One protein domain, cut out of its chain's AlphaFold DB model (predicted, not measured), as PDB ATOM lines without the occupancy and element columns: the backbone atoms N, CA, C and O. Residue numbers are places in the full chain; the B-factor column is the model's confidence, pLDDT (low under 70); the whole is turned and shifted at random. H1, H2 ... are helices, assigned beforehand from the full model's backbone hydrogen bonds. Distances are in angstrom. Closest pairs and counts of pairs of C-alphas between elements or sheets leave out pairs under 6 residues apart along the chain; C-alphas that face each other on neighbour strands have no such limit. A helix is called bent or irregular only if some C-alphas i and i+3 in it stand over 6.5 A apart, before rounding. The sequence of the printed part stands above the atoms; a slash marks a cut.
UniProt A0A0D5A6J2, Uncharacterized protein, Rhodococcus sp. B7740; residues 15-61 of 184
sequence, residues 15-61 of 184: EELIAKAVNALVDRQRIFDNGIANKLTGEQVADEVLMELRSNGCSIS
ATOM      1  N   GLU A  15     -11.320  -0.197  33.441       83.69
ATOM      2  CA  GLU A  15     -10.723   1.114  33.699       83.69
ATOM      3  C   GLU A  15     -10.919   2.020  32.481       83.69
ATOM      4  O   GLU A  15     -11.439   3.133  32.601       83.69
ATOM      5  N   GLU A  16     -10.628   1.499  31.285       83.81
ATOM      6  CA  GLU A  16     -10.832   2.215  30.026       83.81
ATOM      7  C   GLU A  16     -12.314   2.564  29.803       83.81
ATOM      8  O   GLU A  16     -12.642   3.666  29.349       83.81
ATOM      9  N   LEU A  17     -13.233   1.650  30.139       82.38
ATOM     10  CA  LEU A  17     -14.674   1.900  30.063       82.38
ATOM     11  C   LEU A  17     -15.108   3.044  30.979       82.38
ATOM     12  O   LEU A  17     -15.824   3.946  30.528       82.38
ATOM     13  N   ILE A  18     -14.696   3.010  32.251       84.25
ATOM     14  CA  ILE A  18     -15.050   4.056  33.215       84.25
ATOM     15  C   ILE A  18     -14.463   5.391  32.748       84.25
ATOM     16  O   ILE A  18     -15.191   6.383  32.672       84.25
ATOM     17  N   ALA A  19     -13.193   5.412  32.334       81.88
ATOM     18  CA  ALA A  19     -12.534   6.618  31.848       81.88
ATOM     19  C   ALA A  19     -13.253   7.219  30.628       81.88
ATOM     20  O   ALA A  19     -13.513   8.425  30.589       81.88
ATOM     21  N   LYS A  20     -13.647   6.390  29.649       82.44
ATOM     22  CA  LYS A  20     -14.422   6.826  28.473       82.44
ATOM     23  C   LYS A  20     -15.786   7.397  28.855       82.44
ATOM     24  O   LYS A  20     -16.168   8.441  28.328       82.44
ATOM     25  N   ALA A  21     -16.511   6.740  29.761       79.81
ATOM     26  CA  ALA A  21     -17.820   7.203  30.215       79.81
ATOM     27  C   ALA A  21     -17.722   8.564  30.925       79.81
ATOM     28  O   ALA A  21     -18.497   9.476  30.628       79.81
ATOM     29  N   VAL A  22     -16.729   8.722  31.806       81.19
ATOM     30  CA  VAL A  22     -16.462   9.978  32.519       81.19
ATOM     31  C   VAL A  22     -16.088  11.088  31.541       81.19
ATOM     32  O   VAL A  22     -16.688  12.162  31.584       81.19
ATOM     33  N   ASN A  23     -15.166  10.832  30.609       79.62
ATOM     34  CA  ASN A  23     -14.761  11.819  29.605       79.62
ATOM     35  C   ASN A  23     -15.946  12.270  28.736       79.62
ATOM     36  O   ASN A  23     -16.134  13.466  28.533       79.62
ATOM     37  N   ALA A  24     -16.805  11.344  28.295       77.00
ATOM     38  CA  ALA A  24     -17.993  11.677  27.509       77.00
ATOM     39  C   ALA A  24     -18.995  12.561  28.278       77.00
ATOM     40  O   ALA A  24     -19.610  13.458  27.692       77.00
ATOM     41  N   LEU A  25     -19.162  12.332  29.585       73.06
ATOM     42  CA  LEU A  25     -19.992  13.176  30.450       73.06
ATOM     43  C   LEU A  25     -19.380  14.569  30.636       73.06
ATOM     44  O   LEU A  25     -20.092  15.564  30.492       73.06
ATOM     45  N   VAL A  26     -18.071  14.645  30.897       73.56
ATOM     46  CA  VAL A  26     -17.335  15.910  31.050       73.56
ATOM     47  C   VAL A  26     -17.390  16.735  29.767       73.56
ATOM     48  O   VAL A  26     -17.678  17.930  29.820       73.56
ATOM     49  N   ASP A  27     -17.166  16.118  28.607       71.88
ATOM     50  CA  ASP A  27     -17.228  16.797  27.312       71.88
ATOM     51  C   ASP A  27     -18.641  17.297  27.008       71.88
ATOM     52  O   ASP A  27     -18.813  18.439  26.577       71.88
ATOM     53  N   ARG A  28     -19.672  16.494  27.311       64.81
ATOM     54  CA  ARG A  28     -21.067  16.939  27.209       64.81
ATOM     55  C   ARG A  28     -21.314  18.151  28.106       64.81
ATOM     56  O   ARG A  28     -21.926  19.103  27.643       64.81
ATOM     57  N   GLN A  29     -20.826  18.153  29.345       63.78
ATOM     58  CA  GLN A  29     -21.030  19.255  30.287       63.78
ATOM     59  C   GLN A  29     -20.275  20.534  29.887       63.78
ATOM     60  O   GLN A  29     -20.834  21.622  29.980       63.78
ATOM     61  N   ARG A  30     -19.055  20.422  29.345       62.47
ATOM     62  CA  ARG A  30     -18.276  21.559  28.811       62.47
ATOM     63  C   ARG A  30     -18.938  22.253  27.620       62.47
ATOM     64  O   ARG A  30     -18.718  23.441  27.415       62.47
ATOM     65  N   ILE A  31     -19.735  21.528  26.834       59.94
ATOM     66  CA  ILE A  31     -20.537  22.119  25.752       59.94
ATOM     67  C   ILE A  31     -21.670  22.997  26.320       59.94
ATOM     68  O   ILE A  31     -22.091  23.942  25.656       59.94
ATOM     69  N   PHE A  32     -22.144  22.712  27.538       57.22
ATOM     70  CA  PHE A  32     -23.219  23.463  28.196       57.22
ATOM     71  C   PHE A  32     -22.713  24.596  29.102       57.22
ATOM     72  O   PHE A  32     -23.335  25.658  29.125       57.22
ATOM     73  N   ASP A  33     -21.580  24.416  29.785       59.50
ATOM     74  CA  ASP A  33     -21.028  25.398  30.720       59.50
ATOM     75  C   ASP A  33     -19.775  26.079  30.142       59.50
ATOM     76  O   ASP A  33     -18.703  25.480  30.032       59.50
ATOM     77  N   ASN A  34     -19.896  27.370  29.800       54.84
ATOM     78  CA  ASN A  34     -18.806  28.249  29.342       54.84
ATOM     79  C   ASN A  34     -17.799  28.583  30.464       54.84
ATOM     80  O   ASN A  34     -17.557  29.747  30.791       54.84
ATOM     81  N   GLY A  35     -17.163  27.564  31.030       57.41
ATOM     82  CA  GLY A  35     -15.970  27.720  31.844       57.41
ATOM     83  C   GLY A  35     -16.063  27.151  33.252       57.41
ATOM     84  O   GLY A  35     -17.092  27.174  33.916       57.41
ATOM     85  N   ILE A  36     -14.870  26.756  33.700       55.16
ATOM     86  CA  ILE A  36     -14.491  26.271  35.027       55.16
ATOM     87  C   ILE A  36     -14.922  24.823  35.298       55.16
ATOM     88  O   ILE A  36     -15.939  24.554  35.920       55.16
ATOM     89  N   ALA A  37     -14.060  23.875  34.917       55.09
ATOM     90  CA  ALA A  37     -14.084  22.534  35.492       55.09
ATOM     91  C   ALA A  37     -12.661  22.087  35.864       55.09
ATOM     92  O   ALA A  37     -11.724  22.205  35.070       55.09
ATOM     93  N   ASN A  38     -12.526  21.616  37.105       56.62
ATOM     94  CA  ASN A  38     -11.302  21.119  37.728       56.62
ATOM     95  C   ASN A  38     -10.639  19.979  36.932       56.62
ATOM     96  O   ASN A  38     -11.296  19.199  36.250       56.62
ATOM     97  N   LYS A  39      -9.308  19.902  37.062       65.19
ATOM     98  CA  LYS A  39      -8.352  19.035  36.346       65.19
ATOM     99  C   LYS A  39      -8.401  17.537  36.731       65.19
ATOM    100  O   LYS A  39      -7.336  16.939  36.863       65.19
ATOM    101  N   LEU A  40      -9.565  16.924  36.944       66.19
ATOM    102  CA  LEU A  40      -9.604  15.454  37.010       66.19
ATOM    103  C   LEU A  40      -9.769  14.875  35.606       66.19
ATOM    104  O   LEU A  40     -10.630  15.300  34.838       66.19
ATOM    105  N   THR A  41      -8.895  13.934  35.270       80.19
ATOM    106  CA  THR A  41      -8.966  13.136  34.042       80.19
ATOM    107  C   THR A  41      -9.887  11.933  34.253       80.19
ATOM    108  O   THR A  41     -10.055  11.478  35.384       80.19
ATOM    109  N   GLY A  42     -10.476  11.397  33.178       76.38
ATOM    110  CA  GLY A  42     -11.287  10.177  33.262       76.38
ATOM    111  C   GLY A  42     -10.529   8.987  33.862       76.38
ATOM    112  O   GLY A  42     -11.126   8.220  34.605       76.38
ATOM    113  N   GLU A  43      -9.222   8.885  33.610       82.38
ATOM    114  CA  GLU A  43      -8.336   7.857  34.181       82.38
ATOM    115  C   GLU A  43      -8.269   7.957  35.712       82.38
ATOM    116  O   GLU A  43      -8.528   6.985  36.409       82.38
ATOM    117  N   GLN A  44      -8.050   9.161  36.254       77.38
ATOM    118  CA  GLN A  44      -8.017   9.372  37.709       77.38
ATOM    119  C   GLN A  44      -9.343   9.013  38.390       77.38
ATOM    120  O   GLN A  44      -9.347   8.491  39.501       77.38
ATOM    121  N   VAL A  45     -10.468   9.295  37.729       82.12
ATOM    122  CA  VAL A  45     -11.794   8.920  38.240       82.12
ATOM    123  C   VAL A  45     -12.009   7.409  38.135       82.12
ATOM    124  O   VAL A  45     -12.592   6.819  39.041       82.12
ATOM    125  N   ALA A  46     -11.535   6.767  37.064       85.25
ATOM    126  CA  ALA A  46     -11.612   5.319  36.905       85.25
ATOM    127  C   ALA A  46     -10.848   4.583  38.010       85.25
ATOM    128  O   ALA A  46     -11.415   3.689  38.640       85.25
ATOM    129  N   ASP A  47      -9.624   5.021  38.307       84.56
ATOM    130  CA  ASP A  47      -8.815   4.498  39.409       84.56
ATOM    131  C   ASP A  47      -9.532   4.617  40.759       84.56
ATOM    132  O   ASP A  47      -9.598   3.651  41.524       84.56
ATOM    133  N   GLU A  48     -10.108   5.787  41.050       84.19
ATOM    134  CA  GLU A  48     -10.826   6.036  42.302       84.19
ATOM    135  C   GLU A  48     -12.075   5.149  42.426       84.19
ATOM    136  O   GLU A  48     -12.293   4.523  43.465       84.19
ATOM    137  N   VAL A  49     -12.853   5.012  41.347       84.81
ATOM    138  CA  VAL A  49     -14.031   4.132  41.301       84.81
ATOM    139  C   VAL A  49     -13.637   2.670  41.502       84.81
ATOM    140  O   VAL A  49     -14.261   1.967  42.298       84.81
ATOM    141  N   LEU A  50     -12.602   2.191  40.809       86.19
ATOM    142  CA  LEU A  50     -12.138   0.810  40.948       86.19
ATOM    143  C   LEU A  50     -11.583   0.536  42.349       86.19
ATOM    144  O   LEU A  50     -11.806  -0.549  42.890       86.19
ATOM    145  N   MET A  51     -10.888   1.502  42.951       86.25
ATOM    146  CA  MET A  51     -10.409   1.406  44.328       86.25
ATOM    147  C   MET A  51     -11.574   1.304  45.319       86.25
ATOM    148  O   MET A  51     -11.540   0.441  46.199       86.25
ATOM    149  N   GLU A  52     -12.615   2.122  45.157       90.44
ATOM    150  CA  GLU A  52     -13.787   2.111  46.036       90.44
ATOM    151  C   GLU A  52     -14.633   0.842  45.870       90.44
ATOM    152  O   GLU A  52     -15.115   0.265  46.843       90.44
ATOM    153  N   LEU A  53     -14.770   0.324  44.648       86.81
ATOM    154  CA  LEU A  53     -15.411  -0.976  44.439       86.81
ATOM    155  C   LEU A  53     -14.654  -2.076  45.189       86.81
ATOM    156  O   LEU A  53     -15.265  -2.840  45.938       86.81
ATOM    157  N   ARG A  54     -13.322  -2.109  45.065       87.31
ATOM    158  CA  ARG A  54     -12.478  -3.095  45.757       87.31
ATOM    159  C   ARG A  54     -12.547  -2.959  47.278       87.31
ATOM    160  O   ARG A  54     -12.584  -3.983  47.958       87.31
ATOM    161  N   SER A  55     -12.584  -1.736  47.818       90.69
ATOM    162  CA  SER A  55     -12.689  -1.498  49.269       90.69
ATOM    163  C   SER A  55     -14.003  -2.039  49.851       90.69
ATOM    164  O   SER A  55     -14.025  -2.497  50.993       90.69
ATOM    165  N   ASN A  56     -15.063  -2.082  49.038       91.69
ATOM    166  CA  ASN A  56     -16.369  -2.644  49.382       91.69
ATOM    167  C   ASN A  56     -16.531  -4.127  48.987       91.69
ATOM    168  O   ASN A  56     -17.619  -4.684  49.117       91.69
ATOM    169  N   GLY A  57     -15.466  -4.789  48.517       85.31
ATOM    170  CA  GLY A  57     -15.509  -6.194  48.097       85.31
ATOM    171  C   GLY A  57     -16.232  -6.437  46.766       85.31
ATOM    172  O   GLY A  57     -16.581  -7.575  46.461       85.31
ATOM    173  N   CYS A  58     -16.450  -5.388  45.974       82.88
ATOM    174  CA  CYS A  58     -17.070  -5.444  44.656       82.88
ATOM    175  C   CYS A  58     -16.009  -5.493  43.544       82.88
ATOM    176  O   CYS A  58     -14.920  -4.926  43.655       82.88
ATOM    177  N   SER A  59     -16.355  -6.120  42.421       81.25
ATOM    178  CA  SER A  59     -15.538  -6.126  41.205       81.25
ATOM    179  C   SER A  59     -16.410  -5.991  39.967       81.25
ATOM    180  O   SER A  59     -17.504  -6.548  39.920       81.25
ATOM    181  N   ILE A  60     -15.901  -5.304  38.944       79.00
ATOM    182  CA  ILE A  60     -16.509  -5.307  37.614       79.00
ATOM    183  C   ILE A  60     -15.998  -6.535  36.876       79.00
ATOM    184  O   ILE A  60     -14.789  -6.730  36.759       79.00
ATOM    185  N   SER A  61     -16.923  -7.346  36.378       76.75
ATOM    186  CA  SER A  61     -16.605  -8.475  35.517       76.75
ATOM    187  C   SER A  61     -16.960  -8.142  34.078       76.75
ATOM    188  O   SER A  61     -18.067  -7.681  33.795       76.75
TER     189      SER A  61
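AT A GLANCE: This is residues 15 to 61 of the 184 residues of an uncharacterized protein of Rhodococcus sp. B7740 (UniProt A0A0D5A6J2). Two helices overlap over only part of their lengths: the first half of H1, residues 15 to 23, packs on H2, and from that meeting place the rest of H1 and the far end of H2 run off in opposite ways like a wide, open V. The link between them swings out past the end of H1 and folds back to the start of H2, and after H2 a short tail folds back toward the beginning of H1. The printed part has 47 residues with two named helices, H1 then H2, and no named strand, and its class is all helix. It is a loose rod spanning 39 by 18 by 13 A, with a radius of gyration of the C-alphas of 12.5 A.

HOW THE PARTS SIT: H1, residues 15 to 32, is the longest helix. With residues 15 to 23 alone it touches H2, residues 42 to 55, and the closest C-alphas are those of Ala 19 and Gly 42, 4.0 A apart. The two helices run opposite ways at a steep tilt of 51 degrees, and their centres are 14.7 A apart. In H2 every O i to N i+4 pair is within hydrogen-bond range; in H1 13 of 14 are.

IN THESE COORDINATES: H1 measures 26.2 A from C-alpha 15 at (-10.723, 1.114, 33.699) to C-alpha 32 at (-23.219, 23.463, 28.196). H2 measures 19.9 A and ends with C-alpha 55 at (-12.689, -1.498, 49.269). Neither helix is bent.

THE WHOLE: The two C-alphas farthest apart are those of Asn 34 and Gly 57, at 39.4 A. Residues 30 to 36, of which 30 to 32 belong to H1, stand free, as do residues 52 to 57, of which 52 to 55 belong to H2. The link from H1 to H2, nine residues, is short, and the printed part has no cut. The mean pLDDT of the printed part is 76.1, and residues 28 to 40 are under 70.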